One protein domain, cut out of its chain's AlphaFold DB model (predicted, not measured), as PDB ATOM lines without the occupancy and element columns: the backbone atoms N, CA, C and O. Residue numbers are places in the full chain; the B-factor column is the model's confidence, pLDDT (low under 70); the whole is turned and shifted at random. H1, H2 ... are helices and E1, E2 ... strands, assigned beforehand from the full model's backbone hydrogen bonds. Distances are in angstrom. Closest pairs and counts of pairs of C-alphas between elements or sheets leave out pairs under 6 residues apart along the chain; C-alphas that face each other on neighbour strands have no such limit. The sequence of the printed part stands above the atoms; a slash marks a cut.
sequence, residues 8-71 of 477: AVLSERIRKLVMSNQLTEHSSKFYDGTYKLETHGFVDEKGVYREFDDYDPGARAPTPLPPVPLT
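Overview. This is residues 8 to 71 of the 477 residues of an uncharacterized protein of Pleomassaria siparia CBS 279.74 (UniProt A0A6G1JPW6). A small three-stranded sheet, E1 to E3, makes one end of the domain, the short helix H2 lies near the middle, and helix H1 runs out at the other end as an arm, of which residues 8 to 15 stick out. A long stretch with no named element, residues 52 to 71, folds back from E3 toward H2 and ends as a tail. The printed part has 64 residues with two named helices and then three named strands, in the order H1, H2, E1, E2, E3; the sheet runs E1, E2, E3, antiparallel throughout. The class is mixed, helices and strands, with under half of the residues, 29 of 64, in named elements. The whole is only just compact, close to loose, with a radius of gyration of the C-alphas of 12.8 A and spans of 36 by 27 by 21 A, H1 adding to the length.

Along the chain. H1, residues 8 to 20, is the longest helix, 18.4 A from first to last C-alpha; it begins with the C-alpha of Ala 8 at (5.271, 123.119, 372.635). H2, residues 25 to 31, measures 10.3 A from first to last C-alpha. E1, residues 36 to 38, is 6.5 A long in the same sense, and its first C-alpha, that of Lys 36, is at (29.128, 134.541, 369.962). E2, residues 41 to 43, is 7.2 A long. E3, residues 49 to 51, is 6.7 A long and ends with the C-alpha of Glu 51 at (34.672, 142.596, 363.204). Residues 52 to 71 follow with no named element.

Arrangement. H1 and H2, joined by a tight link of 4 residues, are close but not clearly touching, with 1 pair of C-alphas within 8 A, those of Ser 20 and Ser 28, 7.1 A apart. They run opposite ways at a steep tilt of 37 degrees, only just past shallow. H1 is apart from E1, E2 and E3. H2 is not on the sheet, but only just, with 4 pairs of C-alphas within 10 A. A tight link of 4 residues joins H2 to E1, and their closest C-alphas, those of Phe 30 and Lys 36, are 7.1 A apart. H2 is apart from E2 and E3. E1, E2 and E3 form a meander, each strand the antiparallel neighbour of the one before, with E1 and E3 as edge strands. E1 and E2 are a hairpin, their directions at 148 degrees; N 36 and O 43 are 3.0 A apart and N 38 and O 41 are 2.9 A apart, both within hydrogen-bond range. E2 and E3 are also a hairpin, at 164 degrees; N 42 and O 50 are 2.9 A apart and N 50 and O 42 are 2.8 A apart, within the same range. In H1 every O i to N i+4 pair is within hydrogen-bond range; in H2 1 of 3 such pairs is, beside 4 of 4 O i to N i+3 pairs.

Size, cuts and confidence. The two C-alphas farthest apart, those of Ala 8 and Tyr 55, are 40.1 A apart. Without residues 8 to 15, which stand free, the body spans 29 by 29 by 20 A. The C-alphas of residues 52 to 71 lie 5 to 18 A from the mean of the C-alphas, and the last printed one, that of Thr 71, is at (21.022, 143.186, 378.842). The printed part has no cut, and the four links between named elements are tight. The mean pLDDT of the printed part is 83.7; 17 residues are under 70, namely residue 8, residues 10 to 20, residue 66 and residues 68 to 71.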
ATOM      1  N   ALA A   8       4.016 122.382 372.466       68.25
ATOM      2  CA  ALA A   8       5.271 123.119 372.635       68.25
ATOM      3  C   ALA A   8       6.402 122.518 371.778       68.25
ATOM      4  O   ALA A   8       7.016 123.226 370.978       68.25
ATOM      5  N   VAL A   9       6.589 121.195 371.833       74.00
ATOM      6  CA  VAL A   9       7.649 120.487 371.090       74.00
ATOM      7  C   VAL A   9       7.445 120.577 369.574       74.00
ATOM      8  O   VAL A   9       8.403 120.744 368.818       74.00
ATOM      9  N   LEU A  10       6.198 120.490 369.101       63.41
ATOM     10  CA  LEU A  10       5.885 120.624 367.674       63.41
ATOM     11  C   LEU A  10       6.098 122.055 367.176       63.41
ATOM     12  O   LEU A  10       6.637 122.243 366.086       63.41
ATOM     13  N   SER A  11       5.726 123.056 367.975       61.94
ATOM     14  CA  SER A  11       5.908 124.462 367.618       61.94
ATOM     15  C   SER A  11       7.387 124.842 367.497       61.94
ATOM     16  O   SER A  11       7.766 125.529 366.548       61.94
ATOM     17  N   GLU A  12       8.240 124.316 368.375       69.69
ATOM     18  CA  GLU A  12       9.685 124.537 368.341       69.69
ATOM     19  C   GLU A  12      10.330 123.855 367.125       69.69
ATOM     20  O   GLU A  12      11.122 124.462 366.403       69.69
ATOM     21  N   ARG A  13       9.902 122.627 366.805       68.31
ATOM     22  CA  ARG A  13      10.377 121.893 365.624       68.31
ATOM     23  C   ARG A  13       9.972 122.569 364.317       68.31
ATOM     24  O   ARG A  13      10.783 122.625 363.399       68.31
ATOM     25  N   ILE A  14       8.747 123.094 364.233       61.91
ATOM     26  CA  ILE A  14       8.249 123.813 363.051       61.91
ATOM     27  C   ILE A  14       8.968 125.156 362.896       61.91
ATOM     28  O   ILE A  14       9.388 125.470 361.787       61.91
ATOM     29  N   ARG A  15       9.191 125.918 363.978       65.88
ATOM     30  CA  ARG A  15      10.007 127.146 363.920       65.88
ATOM     31  C   ARG A  15      11.419 126.844 363.427       65.88
ATOM     32  O   ARG A  15      11.892 127.506 362.509       65.88
ATOM     33  N   LYS A  16      12.040 125.785 363.952       67.62
ATOM     34  CA  LYS A  16      13.380 125.349 363.539       67.62
ATOM     35  C   LYS A  16      13.434 124.972 362.054       67.62
ATOM     36  O   LYS A  16      14.371 125.362 361.372       67.62
ATOM     37  N   LEU A  17      12.409 124.286 361.542       65.94
ATOM     38  CA  LEU A  17      12.337 123.850 360.141       65.94
ATOM     39  C   LEU A  17      12.016 124.989 359.157       65.94
ATOM     40  O   LEU A  17      12.476 124.985 358.017       65.94
ATOM     41  N   VAL A  18      11.192 125.953 359.578       64.75
ATOM     42  CA  VAL A  18      10.822 127.108 358.748       64.75
ATOM     43  C   VAL A  18      11.988 128.090 358.649       64.75
ATOM     44  O   VAL A  18      12.238 128.616 357.566       64.75
ATOM     45  N   MET A  19      12.742 128.290 359.732       65.31
ATOM     46  CA  MET A  19      13.917 129.164 359.704       65.31
ATOM     47  C   MET A  19      15.114 128.517 358.991       65.31
ATOM     48  O   MET A  19      15.824 129.210 358.266       65.31
ATOM     49  N   SER A  20      15.302 127.194 359.086       66.31
ATOM     50  CA  SER A  20      16.456 126.510 358.475       66.31
ATOM     51  C   SER A  20      16.497 126.565 356.945       66.31
ATOM     52  O   SER A  20      17.567 126.429 356.369       66.31
ATOM     53  N   ASN A  21      15.357 126.755 356.274       74.62
ATOM     54  CA  ASN A  21      15.311 126.811 354.806       74.62
ATOM     55  C   ASN A  21      15.443 128.232 354.238       74.62
ATOM     56  O   ASN A  21      15.598 128.381 353.028       74.62
ATOM     57  N   GLN A  22      15.332 129.264 355.077       78.56
ATOM     58  CA  GLN A  22      15.415 130.666 354.647       78.56
ATOM     59  C   GLN A  22      16.720 131.341 355.071       78.56
ATOM     60  O   GLN A  22      17.098 132.357 354.491       78.56
ATOM     61  N   LEU A  23      17.411 130.783 356.064       83.12
ATOM     62  CA  LEU A  23      18.685 131.293 356.545       83.12
ATOM     63  C   LEU A  23      19.842 130.644 355.784       83.12
ATOM     64  O   LEU A  23      19.834 129.447 355.498       83.12
ATOM     65  N   THR A  24      20.863 131.439 355.476       89.19
ATOM     66  CA  THR A  24      22.142 130.896 355.010       89.19
ATOM     67  C   THR A  24      22.790 130.072 356.122       89.19
ATOM     68  O   THR A  24      22.551 130.328 357.302       89.19
ATOM     69  N   GLU A  25      23.651 129.116 355.763       89.69
ATOM     70  CA  GLU A  25      24.422 128.329 356.740       89.69
ATOM     71  C   GLU A  25      25.180 129.243 357.719       89.69
ATOM     72  O   GLU A  25      25.163 129.011 358.923       89.69
ATOM     73  N   HIS A  26      25.735 130.353 357.215       89.00
ATOM     74  CA  HIS A  26      26.375 131.394 358.027       89.00
ATOM     75  C   HIS A  26      25.414 132.045 359.025       89.00
ATOM     76  O   HIS A  26      25.735 132.148 360.203       89.00
ATOM     77  N   SER A  27      24.211 132.433 358.589       91.00
ATOM     78  CA  SER A  27      23.222 133.043 359.487       91.00
ATOM     79  C   SER A  27      22.735 132.046 360.541       91.00
ATOM     80  O   SER A  27      22.543 132.427 361.691       91.00
ATOM     81  N   SER A  28      22.590 130.764 360.184       91.00
ATOM     82  CA  SER A  28      22.186 129.704 361.119       91.00
ATOM     83  C   SER A  28      23.122 129.600 362.327       91.00
ATOM     84  O   SER A  28      22.630 129.368 363.430       91.00
ATOM     85  N   LYS A  29      24.428 129.840 362.144       92.94
ATOM     86  CA  LYS A  29      25.438 129.770 363.214       92.94
ATOM     87  C   LYS A  29      25.301 130.852 364.294       92.94
ATOM     88  O   LYS A  29      25.807 130.699 365.400       92.94
ATOM     89  N   PHE A  30      24.617 131.956 363.996       92.75
ATOM     90  CA  PHE A  30      24.288 132.962 365.010       92.75
ATOM     91  C   PHE A  30      23.078 132.536 365.849       92.75
ATOM     92  O   PHE A  30      23.038 132.783 367.050       92.75
ATOM     93  N   TYR A  31      22.098 131.868 365.233       88.75
ATOM     94  CA  TYR A  31      20.874 131.436 365.915       88.75
ATOM     95  C   TYR A  31      21.045 130.143 366.717       88.75
ATOM     96  O   TYR A  31      20.292 129.911 367.660       88.75
ATOM     97  N   ASP A  32      22.008 129.293 366.358       91.12
ATOM     98  CA  ASP A  32      22.348 128.099 367.140       91.12
ATOM     99  C   ASP A  32      23.342 128.380 368.285       91.12
ATOM    100  O   ASP A  32      23.580 127.497 369.109       91.12
ATOM    101  N   GLY A  33      23.873 129.607 368.365       91.69
ATOM    102  CA  GLY A  33      24.835 130.038 369.379       91.69
ATOM    103  C   GLY A  33      26.276 129.582 369.125       91.69
ATOM    104  O   GLY A  33      27.122 129.755 370.002       91.69
ATOM    105  N   THR A  34      26.576 129.007 367.954       95.38
ATOM    106  CA  THR A  34      27.945 128.632 367.564       95.38
ATOM    107  C   THR A  34      28.831 129.866 367.447       95.38
ATOM    108  O   THR A  34      29.995 129.828 367.843       95.38
ATOM    109  N   TYR A  35      28.289 130.962 366.916       96.25
ATOM    110  CA  TYR A  35      28.951 132.260 366.899       96.25
ATOM    111  C   TYR A  35      28.481 133.101 368.082       96.25
ATOM    112  O   TYR A  35      27.280 133.286 368.289       96.25
ATOM    113  N   LYS A  36      29.433 133.633 368.852       95.25
ATOM    114  CA  LYS A  36      29.128 134.541 369.962       95.25
ATOM    115  C   LYS A  36      29.118 135.967 369.443       95.25
ATOM    116  O   LYS A  36      30.147 136.450 368.984       95.25
ATOM    117  N   LEU A  37      27.957 136.611 369.493       93.50
ATOM    118  CA  LEU A  37      27.798 138.003 369.089       93.50
ATOM    119  C   LEU A  37      28.490 138.927 370.105       93.50
ATOM    120  O   LEU A  37      28.280 138.780 371.307       93.50
ATOM    121  N   GLU A  38      29.264 139.886 369.614       94.69
ATOM    122  CA  GLU A  38      29.820 141.001 370.384       94.69
ATOM    123  C   GLU A  38      29.352 142.334 369.775       94.69
ATOM    124  O   GLU A  38      28.735 142.364 368.709       94.69
ATOM    125  N   THR A  39      29.623 143.457 370.444       92.00
ATOM    126  CA  THR A  39      29.089 144.784 370.083       92.00
ATOM    127  C   THR A  39      29.393 145.200 368.640       92.00
ATOM    128  O   THR A  39      28.550 145.812 367.984       92.00
ATOM    129  N   HIS A  40      30.576 144.853 368.128       93.88
ATOM    130  CA  HIS A  40      31.046 145.255 366.794       93.88
ATOM    131  C   HIS A  40      31.412 144.071 365.891       93.88
ATOM    132  O   HIS A  40      31.924 144.257 364.788       93.88
ATOM    133  N   GLY A  41      31.150 142.845 366.335       95.38
ATOM    134  CA  GLY A  41      31.612 141.659 365.636       95.38
ATOM    135  C   GLY A  41      31.074 140.379 366.245       95.38
ATOM    136  O   GLY A  41      30.028 140.349 366.893       95.38
ATOM    137  N   PHE A  42      31.791 139.292 366.018       96.56
ATOM    138  CA  PHE A  42      31.467 138.005 366.603       96.56
ATOM    139  C   PHE A  42      32.702 137.122 366.711       96.56
ATOM    140  O   PHE A  42      33.658 137.248 365.947       96.56
ATOM    141  N   VAL A  43      32.659 136.189 367.652       97.25
ATOM    142  CA  VAL A  43      33.660 135.134 367.792       97.25
ATOM    143  C   VAL A  43      33.158 133.900 367.055       97.25
ATOM    144  O   VAL A  43      32.074 133.391 367.359       97.25
ATOM    145  N   ASP A  44      33.928 133.438 366.068       96.56
ATOM    146  CA  ASP A  44      33.583 132.266 365.265       96.56
ATOM    147  C   ASP A  44      33.783 130.936 366.025       96.56
ATOM    148  O   ASP A  44      34.250 130.887 367.163       96.56
ATOM    149  N   GLU A  45      33.446 129.819 365.375       96.44
ATOM    150  CA  GLU A  45      33.565 128.467 365.947       96.44
ATOM    151  C   GLU A  45      35.004 128.071 366.334       96.44
ATOM    152  O   GLU A  45      35.208 127.108 367.072       96.44
ATOM    153  N   LYS A  46      36.012 128.794 365.828       96.69
ATOM    154  CA  LYS A  46      37.432 128.573 366.126       96.69
ATOM    155  C   LYS A  46      37.931 129.477 367.251       96.69
ATOM    156  O   LYS A  46      39.108 129.395 367.598       96.69
ATOM    157  N   GLY A  47      37.071 130.325 367.813       96.44
ATOM    158  CA  GLY A  47      37.457 131.307 368.817       96.44
ATOM    159  C   GLY A  47      38.133 132.547 368.229       96.44
ATOM    160  O   GLY A  47      38.782 133.276 368.975       96.44
ATOM    161  N   VAL A  48      38.032 132.792 366.916       97.19
ATOM    162  CA  VAL A  48      38.619 133.978 366.276       97.19
ATOM    163  C   VAL A  48      37.575 135.087 366.223       97.19
ATOM    164  O   VAL A  48      36.505 134.912 365.640       97.19
ATOM    165  N   TYR A  49      37.898 136.234 366.822       97.12
ATOM    166  CA  TYR A  49      37.080 137.437 366.716       97.12
ATOM    167  C   TYR A  49      37.148 138.013 365.297       97.12
ATOM    168  O   TYR A  49      38.233 138.187 364.734       97.12
ATOM    169  N   ARG A  50      35.983 138.318 364.729       96.69
ATOM    170  CA  ARG A  50      35.809 138.976 363.435       96.69
ATOM    171  C   ARG A  50      34.922 140.197 363.626       96.69
ATOM    172  O   ARG A  50      33.779 140.068 364.058       96.69
ATOM    173  N   GLU A  51      35.456 141.365 363.299       97.00
ATOM    174  CA  GLU A  51      34.672 142.596 363.204       97.00
ATOM    175  C   GLU A  51      33.725 142.508 362.004       97.00
ATOM    176  O   GLU A  51      34.078 141.903 360.991       97.00
ATOM    177  N   PHE A  52      32.518 143.068 362.114       95.06
ATOM    178  CA  PHE A  52      31.568 143.022 361.008       95.06
ATOM    179  C   PHE A  52      32.099 143.781 359.790       95.06
ATOM    180  O   PHE A  52      32.303 144.992 359.841       95.06
ATOM    181  N   ASP A  53      32.262 143.067 358.678       94.75
ATOM    182  CA  ASP A  53      32.708 143.629 357.406       94.75
ATOM    183  C   ASP A  53      31.829 143.097 356.266       94.75
ATOM    184  O   ASP A  53      31.693 141.889 356.068       94.75
ATOM    185  N   ASP A  54      31.219 144.006 355.505       91.19
ATOM    186  CA  ASP A  54      30.390 143.667 354.345       91.19
ATOM    187  C   ASP A  54      31.213 143.161 353.149       91.19
ATOM    188  O   ASP A  54      30.660 142.526 352.242       91.19
ATOM    189  N   TYR A  55      32.524 143.421 353.134       93.50
ATOM    190  CA  TYR A  55      33.435 142.988 352.077       93.50
ATOM    191  C   TYR A  55      34.036 141.600 352.332       93.50
ATOM    192  O   TYR A  55      34.336 140.900 351.359       93.50
ATOM    193  N   ASP A  56      34.176 141.168 353.591       94.12
ATOM    194  CA  ASP A  56      34.580 139.797 353.925       94.12
ATOM    195  C   ASP A  56      33.337 138.904 354.096       94.12
ATOM    196  O   ASP A  56      32.627 138.998 355.101       94.12
ATOM    197  N   PRO A  57      33.060 137.964 353.171       90.25
ATOM    198  CA  PRO A  57      31.923 137.058 353.304       90.25
ATOM    199  C   PRO A  57      31.974 136.208 354.583       90.25
ATOM    200  O   PRO A  57      30.927 135.742 355.030       90.25
ATOM    201  N   GLY A  58      33.158 136.004 355.173       91.38
ATOM    202  CA  GLY A  58      33.332 135.307 356.444       91.38
ATOM    203  C   GLY A  58      33.087 136.173 357.680       91.38
ATOM    204  O   GLY A  58      32.908 135.608 358.754       91.38
ATOM    205  N   ALA A  59      33.065 137.500 357.542       94.88
ATOM    206  CA  ALA A  59      32.834 138.462 358.623       94.88
ATOM    207  C   ALA A  59      31.518 139.244 358.463       94.88
ATOM    208  O   ALA A  59      31.181 140.092 359.286       94.88
ATOM    209  N   ARG A  60      30.738 138.937 357.425       92.69
ATOM    210  CA  ARG A  60      29.467 139.604 357.162       92.69
ATOM    211  C   ARG A  60      28.460 139.369 358.287       92.69
ATOM    212  O   ARG A  60      28.296 138.241 358.766       92.69
ATOM    213  N   ALA A  61      27.743 140.428 358.659       89.88
ATOM    214  CA  ALA A  61      26.688 140.356 359.660       89.88
ATOM    215  C   ALA A  61      25.544 139.416 359.217       89.88
ATOM    216  O   ALA A  61      25.207 139.358 358.027       89.88
ATOM    217  N   PRO A  62      24.924 138.673 360.149       86.06
ATOM    218  CA  PRO A  62      23.744 137.872 359.850       86.06
ATOM    219  C   PRO A  62      22.578 138.771 359.429       86.06
ATOM    220  O   PRO A  62      22.333 139.822 360.020       86.06
ATOM    221  N   THR A  63      21.821 138.330 358.426       81.88
ATOM    222  CA  THR A  63      20.591 139.002 357.981       81.88
ATOM    223  C   THR A  63      19.400 138.044 358.074       81.88
ATOM    224  O   THR A  63      19.405 137.033 357.367       81.88
ATOM    225  N   PRO A  64      18.363 138.350 358.880       76.38
ATOM    226  CA  PRO A  64      18.260 139.514 359.767       76.38
ATOM    227  C   PRO A  64      19.226 139.415 360.962       76.38
ATOM    228  O   PRO A  64      19.574 138.305 361.378       76.38
ATOM    229  N   LEU A  65      19.638 140.573 361.494       71.44
ATOM    230  CA  LEU A  65      20.439 140.652 362.717       71.44
ATOM    231  C   LEU A  65      19.678 139.935 363.844       71.44
ATOM    232  O   LEU A  65      18.484 140.212 364.023       71.44
ATOM    233  N   PRO A  66      20.309 139.001 364.580       69.25
ATOM    234  CA  PRO A  66      19.670 138.380 365.723       69.25
ATOM    235  C   PRO A  66      19.302 139.477 366.729       69.25
ATOM    236  O   PRO A  66      20.036 140.463 366.850       69.25
ATOM    237  N   PRO A  67      18.169 139.343 367.439       70.12
ATOM    238  CA  PRO A  67      17.808 140.293 368.479       70.12
ATOM    239  C   PRO A  67      18.943 140.334 369.504       70.12
ATOM    240  O   PRO A  67      19.219 139.333 370.166       70.12
ATOM    241  N   VAL A  68      19.631 141.474 369.590       68.12
ATOM    242  CA  VAL A  68      20.680 141.672 370.588       68.12
ATOM    243  C   VAL A  68      19.985 141.649 371.950       68.12
ATOM    244  O   VAL A  68      19.024 142.402 372.138       68.12
ATOM    245  N   PRO A  69      20.387 140.771 372.886       64.06
ATOM    246  CA  PRO A  69      19.818 140.789 374.221       64.06
ATOM    247  C   PRO A  69      20.081 142.169 374.833       64.06
ATOM    248  O   PRO A  69      21.228 142.577 374.993       64.06
ATOM    249  N   LEU A  70      19.007 142.893 375.157       53.97
ATOM    250  CA  LEU A  70      19.052 144.261 375.699       53.97
ATOM    251  C   LEU A  70      19.907 144.379 376.974       53.97
ATOM    252  O   LEU A  70      20.334 145.469 377.331       53.97
ATOM    253  N   THR A  71      20.204 143.257 377.629       57.62
ATOM    254  CA  THR A  71      21.022 143.186 378.842       57.62
ATOM    255  C   THR A  71      22.481 143.586 378.627       57.62
ATOM    256  O   THR A  71      23.143 143.921 379.596       57.62
TER     257      THR A  71